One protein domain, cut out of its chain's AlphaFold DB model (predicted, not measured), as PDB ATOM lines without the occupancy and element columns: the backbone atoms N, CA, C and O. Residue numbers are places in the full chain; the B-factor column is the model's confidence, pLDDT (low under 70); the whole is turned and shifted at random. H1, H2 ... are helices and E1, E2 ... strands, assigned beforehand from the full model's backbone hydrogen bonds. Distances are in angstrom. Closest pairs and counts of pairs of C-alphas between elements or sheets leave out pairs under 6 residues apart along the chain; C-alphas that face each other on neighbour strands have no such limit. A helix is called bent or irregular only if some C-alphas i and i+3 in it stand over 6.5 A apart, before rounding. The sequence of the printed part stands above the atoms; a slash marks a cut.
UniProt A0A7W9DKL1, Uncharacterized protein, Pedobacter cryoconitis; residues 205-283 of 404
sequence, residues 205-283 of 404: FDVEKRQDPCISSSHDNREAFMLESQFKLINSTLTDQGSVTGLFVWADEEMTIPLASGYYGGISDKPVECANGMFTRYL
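This is residues 205 to 283 of the 404 residues of an uncharacterized protein of Pedobacter cryoconitis (UniProt A0A7W9DKL1). A strongly twisted, curled sheet of five strands wraps part of the way round, with the long bent strand E2 at one edge and E5 at the other; two one-turn helices, H1 and H2, follow the end of E2, and a long link without a named element, residues 238 to 261, runs back across the open side between E5 and the later part of E2 to reach E3. The printed part has 79 residues, in the chain order E1, E2, H1, H2, E3, E4, E5, and the sheet's order is E2, E1, E3, E4, E5, all antiparallel. The class is mixed, helices and strands, though under half of the residues, 36 of 79, are in named elements. The whole is compact, with a radius of gyration of the C-alphas of 11.3 A, and spans 30 by 25 by 18 A.

In the sheet, edge strand E2, residues 219 to 227, and inner strand E1, residues 205 to 210, form a hairpin at 137 degrees, with N 207 and O 222 2.8 A apart, within hydrogen-bond range. E2 bends by 50 degrees at residue 222. On E1's other side is E3, residues 262 to 265, antiparallel at 124 degrees, with N 210 and O 263 at 2.8 A. E3 and E4, residues 272 to 275, form a hairpin at 149 degrees, with N 272 and O 264 at 2.8 A. E4 and edge strand E5, residues 278 to 282, form another at 150 degrees, with N 280 and O 273 at 2.9 A. E3, E4 and E5 are a meander, each strand the antiparallel neighbour of the one before. From edge to edge the strands' lines turn by 116 degrees and the way across by 63 degrees. H1, residues 228 to 231, is not on the sheet. H2, residues 234 to 237, only grazes it and is near E5. H1 and H2 meet only through their link; both are too short for any O i to N i+4 pair, and each has its one O i to N i+3 pair within range. E2, H1 H2 and E3 form a split strand-helix-strand unit, two strands of one sheet that are not neighbours, with helices between them along the chain and E1 between them in the sheet; its crossover is right-handed. E2 is apart from E4 and from E5.

E1 begins at C-alpha 205, (16.779, 30.086, -56.488), and is 15.9 A long. E2 is 24.2 A long and ends at C-alpha 227, (19.662, 21.140, -50.446). H1 is 4.9 A long and H2 5.5 A. E3 is 10.4 A long, E4 10.0 A and E5 12.3 A, ending at C-alpha 282, (7.981, 33.368, -41.334).

The C-alphas of Ser 217 and Ser 229, the two farthest apart, are 30.8 A apart. The printed part has no cut. The link from H2 to E3, 24 residues, is long. The mean pLDDT of the printed part is 83.9; residues 216 to 218, 240 to 245 and 269 are under 70.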
ATOM      1  N   PHE A 205      17.930  29.191 -56.424       92.88
ATOM      2  CA  PHE A 205      16.779  30.086 -56.488       92.88
ATOM      3  C   PHE A 205      17.191  31.523 -56.175       92.88
ATOM      4  O   PHE A 205      18.191  31.762 -55.499       92.88
ATOM      5  N   ASP A 206      16.401  32.477 -56.661       92.31
ATOM      6  CA  ASP A 206      16.580  33.890 -56.347       92.31
ATOM      7  C   ASP A 206      15.845  34.252 -55.052       92.31
ATOM      8  O   ASP A 206      14.740  33.779 -54.781       92.31
ATOM      9  N   VAL A 207      16.467  35.112 -54.250       91.81
ATOM     10  CA  VAL A 207      15.915  35.648 -53.006       91.81
ATOM     11  C   VAL A 207      15.976  37.166 -53.009       91.81
ATOM     12  O   VAL A 207      16.964  37.772 -53.422       91.81
ATOM     13  N   GLU A 208      14.934  37.796 -52.486       92.50
ATOM     14  CA  GLU A 208      14.853  39.250 -52.366       92.50
ATOM     15  C   GLU A 208      15.351  39.663 -50.984       92.50
ATOM     16  O   GLU A 208      14.612  39.535 -50.007       92.50
ATOM     17  N   LYS A 209      16.578  40.173 -50.854       92.00
ATOM     18  CA  LYS A 209      17.036  40.714 -49.569       92.00
ATOM     19  C   LYS A 209      16.331  42.037 -49.293       92.00
ATOM     20  O   LYS A 209      16.505  42.986 -50.052       92.00
ATOM     21  N   ARG A 210      15.591  42.122 -48.189       86.12
ATOM     22  CA  ARG A 210      14.803  43.303 -47.813       86.12
ATOM     23  C   ARG A 210      15.405  44.027 -46.611       86.12
ATOM     24  O   ARG A 210      15.951  43.400 -45.703       86.12
ATOM     25  N   GLN A 211      15.284  45.355 -46.606       82.88
ATOM     26  CA  GLN A 211      15.593  46.183 -45.430       82.88
ATOM     27  C   GLN A 211      14.457  46.140 -44.402       82.88
ATOM     28  O   GLN A 211      14.716  46.055 -43.205       82.88
ATOM     29  N   ASP A 212      13.217  46.135 -44.890       79.44
ATOM     30  CA  ASP A 212      11.997  45.931 -44.115       79.44
ATOM     31  C   ASP A 212      11.306  44.662 -44.641       79.44
ATOM     32  O   ASP A 212      11.083  44.550 -45.852       79.44
ATOM     33  N   PRO A 213      10.973  43.683 -43.782       75.81
ATOM     34  CA  PRO A 213      10.390  42.422 -44.229       75.81
ATOM     35  C   PRO A 213       9.078  42.591 -45.010       75.81
ATOM     36  O   PRO A 213       8.766  41.756 -45.866       75.81
ATOM     37  N   CYS A 214       8.345  43.678 -44.767       74.88
ATOM     38  CA  CYS A 214       7.003  43.923 -45.280       74.88
ATOM     39  C   CYS A 214       6.939  44.886 -46.462       74.88
ATOM     40  O   CYS A 214       5.866  45.082 -47.031       74.88
ATOM     41  N   ILE A 215       8.081  45.429 -46.884       71.81
ATOM     42  CA  ILE A 215       8.165  46.349 -48.015       71.81
ATOM     43  C   ILE A 215       8.925  45.667 -49.153       71.81
ATOM     44  O   ILE A 215      10.130  45.438 -49.080       71.81
ATOM     45  N   SER A 216       8.218  45.365 -50.244       69.94
ATOM     46  CA  SER A 216       8.817  44.768 -51.443       69.94
ATOM     47  C   SER A 216       9.480  45.790 -52.369       69.94
ATOM     48  O   SER A 216      10.176  45.394 -53.292       69.94
ATOM     49  N   SER A 217       9.314  47.100 -52.165       69.00
ATOM     50  CA  SER A 217       9.845  48.123 -53.082       69.00
ATOM     51  C   SER A 217      11.338  48.429 -52.913       69.00
ATOM     52  O   SER A 217      11.913  49.093 -53.770       69.00
ATOM     53  N   SER A 218      11.976  47.967 -51.832       68.31
ATOM     54  CA  SER A 218      13.407  48.165 -51.562       68.31
ATOM     55  C   SER A 218      14.089  46.822 -51.287       68.31
ATOM     56  O   SER A 218      14.296  46.444 -50.128       68.31
ATOM     57  N   HIS A 219      14.398  46.091 -52.356       80.31
ATOM     58  CA  HIS A 219      15.066  44.797 -52.275       80.31
ATOM     59  C   HIS A 219      16.274  44.700 -53.206       80.31
ATOM     60  O   HIS A 219      16.300  45.309 -54.274       80.31
ATOM     61  N   ASP A 220      17.234  43.870 -52.799       88.12
ATOM     62  CA  ASP A 220      18.339  43.420 -53.640       88.12
ATOM     63  C   ASP A 220      18.139  41.937 -53.963       88.12
ATOM     64  O   ASP A 220      18.108  41.105 -53.050       88.12
ATOM     65  N   ASN A 221      18.047  41.590 -55.247       91.00
ATOM     66  CA  ASN A 221      17.997  40.190 -55.665       91.00
ATOM     67  C   ASN A 221      19.356  39.522 -55.464       91.00
ATOM     68  O   ASN A 221      20.399  40.074 -55.822       91.00
ATOM     69  N   ARG A 222      19.337  38.327 -54.878       91.12
ATOM     70  CA  ARG A 222      20.518  37.498 -54.654       91.12
ATOM     71  C   ARG A 222      20.227  36.074 -55.072       91.12
ATOM     72  O   ARG A 222      19.150  35.561 -54.804       91.12
ATOM     73  N   GLU A 223      21.219  35.434 -55.656       94.62
ATOM     74  CA  GLU A 223      21.187  33.998 -55.874       94.62
ATOM     75  C   GLU A 223      21.462  33.273 -54.551       94.62
ATOM     76  O   GLU A 223      22.296  33.712 -53.749       94.62
ATOM     77  N   ALA A 224      20.742  32.183 -54.311       95.31
ATOM     78  CA  ALA A 224      20.883  31.361 -53.125       95.31
ATOM     79  C   ALA A 224      20.807  29.869 -53.458       95.31
ATOM     80  O   ALA A 224      20.201  29.447 -54.448       95.31
ATOM     81  N   PHE A 225      21.417  29.070 -52.586       95.31
ATOM     82  CA  PHE A 225      21.536  27.628 -52.734       95.31
ATOM     83  C   PHE A 225      21.110  26.918 -51.453       95.31
ATOM     84  O   PHE A 225      21.453  27.334 -50.346       95.31
ATOM     85  N   MET A 226      20.380  25.819 -51.591       94.56
ATOM     86  CA  MET A 226      20.003  24.945 -50.479       94.56
ATOM     87  C   MET A 226      19.882  23.507 -50.978       94.56
ATOM     88  O   MET A 226      19.703  23.279 -52.172       94.56
ATOM     89  N   LEU A 227      19.965  22.522 -50.085       93.56
ATOM     90  CA  LEU A 227      19.662  21.140 -50.446       93.56
ATOM     91  C   LEU A 227      18.200  21.025 -50.904       93.56
ATOM     92  O   LEU A 227      17.292  21.585 -50.286       93.56
ATOM     93  N   GLU A 228      17.946  20.291 -51.982       92.62
ATOM     94  CA  GLU A 228      16.613  20.167 -52.574       92.62
ATOM     95  C   GLU A 228      15.625  19.507 -51.596       92.62
ATOM     96  O   GLU A 228      14.446  19.875 -51.560       92.62
ATOM     97  N   SER A 229      16.099  18.583 -50.752       90.38
ATOM     98  CA  SER A 229      15.292  18.016 -49.666       90.38
ATOM     99  C   SER A 229      14.842  19.076 -48.656       90.38
ATOM    100  O   SER A 229      13.680  19.071 -48.259       90.38
ATOM    101  N   GLN A 230      15.712  20.019 -48.287       90.38
ATOM    102  CA  GLN A 230      15.380  21.127 -47.388       90.38
ATOM    103  C   GLN A 230      14.472  22.156 -48.068       90.38
ATOM    104  O   GLN A 230      13.546  22.665 -47.439       90.38
ATOM    105  N   PHE A 231      14.672  22.412 -49.365       90.56
ATOM    106  CA  PHE A 231      13.825  23.321 -50.140       90.56
ATOM    107  C   PHE A 231      12.358  22.894 -50.138       90.56
ATOM    108  O   PHE A 231      11.466  23.705 -49.896       90.56
ATOM    109  N   LYS A 232      12.103  21.591 -50.284       88.38
ATOM    110  CA  LYS A 232      10.749  21.022 -50.227       88.38
ATOM    111  C   LYS A 232      10.090  21.144 -48.846       88.38
ATOM    112  O   LYS A 232       8.870  21.043 -48.759       88.38
ATOM    113  N   LEU A 233      10.868  21.366 -47.785       85.38
ATOM    114  CA  LEU A 233      10.381  21.439 -46.405       85.38
ATOM    115  C   LEU A 233      10.059  22.862 -45.931       85.38
ATOM    116  O   LEU A 233       9.396  22.996 -44.902       85.38
ATOM    117  N   ILE A 234      10.467  23.908 -46.665       84.25
ATOM    118  CA  ILE A 234      10.296  25.320 -46.266       84.25
ATOM    119  C   ILE A 234       8.867  25.596 -45.763       84.25
ATOM    120  O   ILE A 234       8.675  25.992 -44.612       84.25
ATOM    121  N   ASN A 235       7.855  25.300 -46.584       80.12
ATOM    122  CA  ASN A 235       6.447  25.588 -46.278       80.12
ATOM    123  C   ASN A 235       5.857  24.722 -45.155       80.12
ATOM    124  O   ASN A 235       4.896  25.135 -44.516       80.12
ATOM    125  N   SER A 236       6.418  23.538 -44.901       75.25
ATOM    126  CA  SER A 236       5.936  22.631 -43.850       75.25
ATOM    127  C   SER A 236       6.642  22.804 -42.505       75.25
ATOM    128  O   SER A 236       6.120  22.357 -41.487       75.25
ATOM    129  N   THR A 237       7.844  23.386 -42.494       74.19
ATOM    130  CA  THR A 237       8.715  23.426 -41.310       74.19
ATOM    131  C   THR A 237       8.816  24.818 -40.703       74.19
ATOM    132  O   THR A 237       8.872  24.935 -39.480       74.19
ATOM    133  N   LEU A 238       8.828  25.874 -41.518       74.44
ATOM    134  CA  LEU A 238       8.797  27.234 -40.991       74.44
ATOM    135  C   LEU A 238       7.391  27.565 -40.487       74.44
ATOM    136  O   LEU A 238       6.384  27.221 -41.102       74.44
ATOM    137  N   THR A 239       7.330  28.262 -39.358       70.38
ATOM    138  CA  THR A 239       6.084  28.792 -38.803       70.38
ATOM    139  C   THR A 239       6.255  30.273 -38.486       70.38
ATOM    140  O   THR A 239       7.371  30.798 -38.484       70.38
ATOM    141  N   ASP A 240       5.147  30.956 -38.206       68.94
ATOM    142  CA  ASP A 240       5.159  32.361 -37.785       68.94
ATOM    143  C   ASP A 240       5.682  32.530 -36.340       68.94
ATOM    144  O   ASP A 240       5.959  33.642 -35.888       68.94
ATOM    145  N   GLN A 241       5.815  31.428 -35.592       60.03
ATOM    146  CA  GLN A 241       6.366  31.421 -34.243       60.03
ATOM    147  C   GLN A 241       7.859  31.091 -34.323       60.03
ATOM    148  O   GLN A 241       8.249  29.998 -34.733       60.03
ATOM    149  N   GLY A 242       8.693  32.070 -33.954       56.06
ATOM    150  CA  GLY A 242      10.157  31.984 -33.981       56.06
ATOM    151  C   GLY A 242      10.675  30.681 -33.391       56.06
ATOM    152  O   GLY A 242      10.664  30.509 -32.176       56.06
ATOM    153  N   SER A 243      11.140  29.776 -34.247       56.97
ATOM    154  CA  SER A 243      11.753  28.520 -33.832       56.97
ATOM    155  C   SER A 243      12.972  28.267 -34.701       56.97
ATOM    156  O   SER A 243      12.936  28.413 -35.915       56.97
ATOM    157  N   VAL A 244      14.098  27.929 -34.077       58.50
ATOM    158  CA  VAL A 244      15.317  27.608 -34.822       58.50
ATOM    159  C   VAL A 244      15.036  26.384 -35.695       58.50
ATOM    160  O   VAL A 244      14.858  25.285 -35.171       58.50
ATOM    161  N   THR A 245      14.968  26.576 -37.015       64.19
ATOM    162  CA  THR A 245      14.748  25.477 -37.960       64.19
ATOM    163  C   THR A 245      16.069  25.056 -38.583       64.19
ATOM    164  O   THR A 245      16.901  25.892 -38.913       64.19
ATOM    165  N   GLY A 246      16.289  23.751 -38.750       77.38
ATOM    166  CA  GLY A 246      17.510  23.200 -39.357       77.38
ATOM    167  C   GLY A 246      17.590  23.375 -40.881       77.38
ATOM    168  O   GLY A 246      18.141  22.507 -41.556       77.38
ATOM    169  N   LEU A 247      16.988  24.436 -41.426       88.12
ATOM    170  CA  LEU A 247      16.988  24.765 -42.849       88.12
ATOM    171  C   LEU A 247      18.095  25.788 -43.120       88.12
ATOM    172  O   LEU A 247      18.039  26.909 -42.608       88.12
ATOM    173  N   PHE A 248      19.090  25.389 -43.913       91.75
ATOM    174  CA  PHE A 248      20.278  26.192 -44.186       91.75
ATOM    175  C   PHE A 248      20.353  26.594 -45.655       91.75
ATOM    176  O   PHE A 248      20.231  25.764 -46.550       91.75
ATOM    177  N   VAL A 249      20.603  27.874 -45.886       93.94
ATOM    178  CA  VAL A 249      20.733  28.516 -47.182       93.94
ATOM    179  C   VAL A 249      22.107  29.176 -47.307       93.94
ATOM    180  O   VAL A 249      22.661  29.744 -46.358       93.94
ATOM    181  N   TRP A 250      22.651  29.110 -48.513       95.94
ATOM    182  CA  TRP A 250      24.018  29.481 -48.840       95.94
ATOM    183  C   TRP A 250      24.036  30.502 -49.970       95.94
ATOM    184  O   TRP A 250      23.137  30.534 -50.809       95.94
ATOM    185  N   ALA A 251      25.054  31.356 -49.970       95.62
ATOM    186  CA  ALA A 251      25.283  32.365 -51.001       95.62
ATOM    187  C   ALA A 251      26.114  31.829 -52.181       95.62
ATOM    188  O   ALA A 251      26.287  32.530 -53.174       95.62
ATOM    189  N   ASP A 252      26.649  30.612 -52.069       92.94
ATOM    190  CA  ASP A 252      27.473  29.954 -53.074       92.94
ATOM    191  C   ASP A 252      27.060  28.489 -53.285       92.94
ATOM    192  O   ASP A 252      26.565  27.808 -52.386       92.94
ATOM    193  N   GLU A 253      27.314  27.987 -54.492       89.31
ATOM    194  CA  GLU A 253      26.949  26.631 -54.916       89.31
ATOM    195  C   GLU A 253      27.718  25.526 -54.167       89.31
ATOM    196  O   GLU A 253      27.245  24.394 -54.072       89.31
ATOM    197  N   GLU A 254      28.904  25.830 -53.627       88.75
ATOM    198  CA  GLU A 254      29.701  24.888 -52.824       88.75
ATOM    199  C   GLU A 254      29.225  24.804 -51.367       88.75
ATOM    200  O   GLU A 254      29.704  23.949 -50.624       88.75
ATOM    201  N   MET A 255      28.259  25.642 -50.971       91.50
ATOM    202  CA  MET A 255      27.738  25.721 -49.606       91.50
ATOM    203  C   MET A 255      28.839  26.004 -48.576       91.50
ATOM    204  O   MET A 255      28.910  25.374 -47.520       91.50
ATOM    205  N   THR A 256      29.718  26.958 -48.893       91.69
ATOM    206  CA  THR A 256      30.829  27.373 -48.020       91.69
ATOM    207  C   THR A 256      30.595  28.736 -47.368       91.69
ATOM    208  O   THR A 256      31.138  29.019 -46.298       91.69
ATOM    209  N   ILE A 257      29.753  29.571 -47.975       95.25
ATOM    210  CA  ILE A 257      29.425  30.928 -47.551       95.25
ATOM    211  C   ILE A 257      27.940  30.964 -47.175       95.25
ATOM    212  O   ILE A 257      27.074  30.941 -48.054       95.25
ATOM    213  N   PRO A 258      27.594  31.027 -45.878       95.25
ATOM    214  CA  PRO A 258      26.198  31.092 -45.468       95.25
ATOM    215  C   PRO A 258      25.548  32.380 -45.980       95.25
ATOM    216  O   PRO A 258      26.193  33.433 -46.061       95.25
ATOM    217  N   LEU A 259      24.250  32.322 -46.291       94.25
ATOM    218  CA  LEU A 259      23.510  33.524 -46.666       94.25
ATOM    219  C   LEU A 259      23.552  34.542 -45.513       94.25
ATOM    220  O   LEU A 259      23.341  34.208 -44.346       94.25
ATOM    221  N   ALA A 260      23.832  35.804 -45.835       92.06
ATOM    222  CA  ALA A 260      23.951  36.851 -44.827       92.06
ATOM    223  C   ALA A 260      22.647  37.023 -44.029       92.06
ATOM    224  O   ALA A 260      21.558  36.938 -44.594       92.06
ATOM    225  N   SER A 261      22.746  37.365 -42.746       90.06
ATOM    226  CA  SER A 261      21.567  37.633 -41.915       90.06
ATOM    227  C   SER A 261      20.701  38.775 -42.469       90.06
ATOM    228  O   SER A 261      21.208  39.717 -43.097       90.06
ATOM    229  N   GLY A 262      19.392  38.685 -42.232       89.19
ATOM    230  CA  GLY A 262      18.405  39.682 -42.642       89.19
ATOM    231  C   GLY A 262      17.055  39.077 -43.022       89.19
ATOM    232  O   GLY A 262      16.765  37.920 -42.720       89.19
ATOM    233  N   TYR A 263      16.244  39.879 -43.708       88.19
ATOM    234  CA  TYR A 263      14.908  39.503 -44.159       88.19
ATOM    235  C   TYR A 263      14.917  39.178 -45.646       88.19
ATOM    236  O   TYR A 263      15.528  39.906 -46.432       88.19
ATOM    237  N   TYR A 264      14.238  38.100 -46.028       90.88
ATOM    238  CA  TYR A 264      14.223  37.621 -47.405       90.88
ATOM    239  C   TYR A 264      12.803  37.339 -47.894       90.88
ATOM    240  O   TYR A 264      12.009  36.726 -47.187       90.88
ATOM    241  N   GLY A 265      12.486  37.791 -49.106       86.69
ATOM    242  CA  GLY A 265      11.268  37.451 -49.847       86.69
ATOM    243  C   GLY A 265      11.555  36.562 -51.062       86.69
ATOM    244  O   GLY A 265      12.704  36.200 -51.311       86.69
ATOM    245  N   GLY A 266      10.509  36.201 -51.811       80.19
ATOM    246  CA  GLY A 266      10.617  35.454 -53.077       80.19
ATOM    247  C   GLY A 266      10.796  33.936 -52.938       80.19
ATOM    248  O   GLY A 266      10.615  33.207 -53.905       80.19
ATOM    249  N   ILE A 267      11.088  33.449 -51.730       80.00
ATOM    250  CA  ILE A 267      11.301  32.019 -51.436       80.00
ATOM    251  C   ILE A 267       9.975  31.285 -51.189       80.00
ATOM    252  O   ILE A 267       9.829  30.109 -51.514       80.00
ATOM    253  N   SER A 268       9.018  31.977 -50.570       73.06
ATOM    254  CA  SER A 268       7.699  31.461 -50.209       73.06
ATOM    255  C   SER A 268       6.665  32.589 -50.248       73.06
ATOM    256  O   SER A 268       7.023  33.755 -50.437       73.06
ATOM    257  N   ASP A 269       5.402  32.254 -49.985       69.75
ATOM    258  CA  ASP A 269       4.299  33.218 -49.897       69.75
ATOM    259  C   ASP A 269       4.511  34.279 -48.801       69.75
ATOM    260  O   ASP A 269       3.940  35.370 -48.868       69.75
ATOM    261  N   LYS A 270       5.342  33.980 -47.792       76.19
ATOM    262  CA  LYS A 270       5.694  34.904 -46.711       76.19
ATOM    263  C   LYS A 270       7.196  35.219 -46.701       76.19
ATOM    264  O   LYS A 270       8.018  34.352 -47.009       76.19
ATOM    265  N   PRO A 271       7.587  36.445 -46.310       85.25
ATOM    266  CA  PRO A 271       8.986  36.753 -46.057       85.25
ATOM    267  C   PRO A 271       9.517  35.931 -44.875       85.25
ATOM    268  O   PRO A 271       8.780  35.601 -43.944       85.25
ATOM    269  N   VAL A 272      10.807  35.608 -44.913       87.81
ATOM    270  CA  VAL A 272      11.506  34.803 -43.907       87.81
ATOM    271  C   VAL A 272      12.621  35.598 -43.239       87.81
ATOM    272  O   VAL A 272      13.271  36.440 -43.862       87.81
ATOM    273  N   GLU A 273      12.871  35.307 -41.966       87.12
ATOM    274  CA  GLU A 273      14.046  35.803 -41.248       87.12
ATOM    275  C   GLU A 273      15.190  34.786 -41.320       87.12
ATOM    276  O   GLU A 273      15.026  33.616 -40.953       87.12
ATOM    277  N   CYS A 274      16.360  35.242 -41.764       89.31
ATOM    278  CA  CYS A 274      17.580  34.451 -41.859       89.31
ATOM    279  C   CYS A 274      18.634  34.953 -40.864       89.31
ATOM    280  O   CYS A 274      18.919  36.152 -40.799       89.31
ATOM    281  N   ALA A 275      19.255  34.026 -40.136       87.44
ATOM    282  CA  ALA A 275      20.369  34.283 -39.235       87.44
ATOM    283  C   ALA A 275      21.552  33.377 -39.603       87.44
ATOM    284  O   ALA A 275      21.499  32.168 -39.383       87.44
ATOM    285  N   ASN A 276      22.620  33.958 -40.162       87.75
ATOM    286  CA  ASN A 276      23.846  33.261 -40.582       87.75
ATOM    287  C   ASN A 276      23.569  31.995 -41.416       87.75
ATOM    288  O   ASN A 276      24.038  30.905 -41.092       87.75
ATOM    289  N   GLY A 277      22.773  32.142 -42.472       88.94
ATOM    290  CA  GLY A 277      22.396  31.055 -43.368       88.94
ATOM    291  C   GLY A 277      21.240  30.195 -42.869       88.94
ATOM    292  O   GLY A 277      20.731  29.398 -43.633       88.94
ATOM    293  N   MET A 278      20.761  30.342 -41.637       89.75
ATOM    294  CA  MET A 278      19.651  29.534 -41.129       89.75
ATOM    295  C   MET A 278      18.327  30.291 -41.216       89.75
ATOM    296  O   MET A 278      18.234  31.418 -40.725       89.75
ATOM    297  N   PHE A 279      17.286  29.690 -41.793       87.00
ATOM    298  CA  PHE A 279      15.934  30.253 -41.708       87.00
ATOM    299  C   PHE A 279      15.325  29.998 -40.324       87.00
ATOM    300  O   PHE A 279      15.415  28.903 -39.771       87.00
ATOM    301  N   THR A 280      14.711  31.027 -39.739       80.81
ATOM    302  CA  THR A 280      14.264  31.004 -38.331       80.81
ATOM    303  C   THR A 280      12.758  31.156 -38.152       80.81
ATOM    304  O   THR A 280      12.217  30.698 -37.152       80.81
ATOM    305  N   ARG A 281      12.059  31.811 -39.083       75.50
ATOM    306  CA  ARG A 281      10.591  31.928 -39.073       75.50
ATOM    307  C   ARG A 281      10.065  32.601 -40.324       75.50
ATOM    308  O   ARG A 281      10.806  33.306 -41.013       75.50
ATOM    309  N   TYR A 282       8.762  32.445 -40.527       80.19
ATOM    310  CA  TYR A 282       7.981  33.368 -41.334       80.19
ATOM    311  C   TYR A 282       7.714  34.674 -40.598       80.19
ATOM    312  O   TYR A 282       7.610  34.726 -39.371       80.19
ATOM    313  N   LEU A 283       7.577  35.736 -41.383       75.50
ATOM    314  CA  LEU A 283       7.221  37.061 -40.915       75.50
ATOM    315  C   LEU A 283       5.809  37.384 -41.392       75.50
ATOM    316  O   LEU A 283       5.502  37.336 -42.585       75.50
TER     317      LEU A 283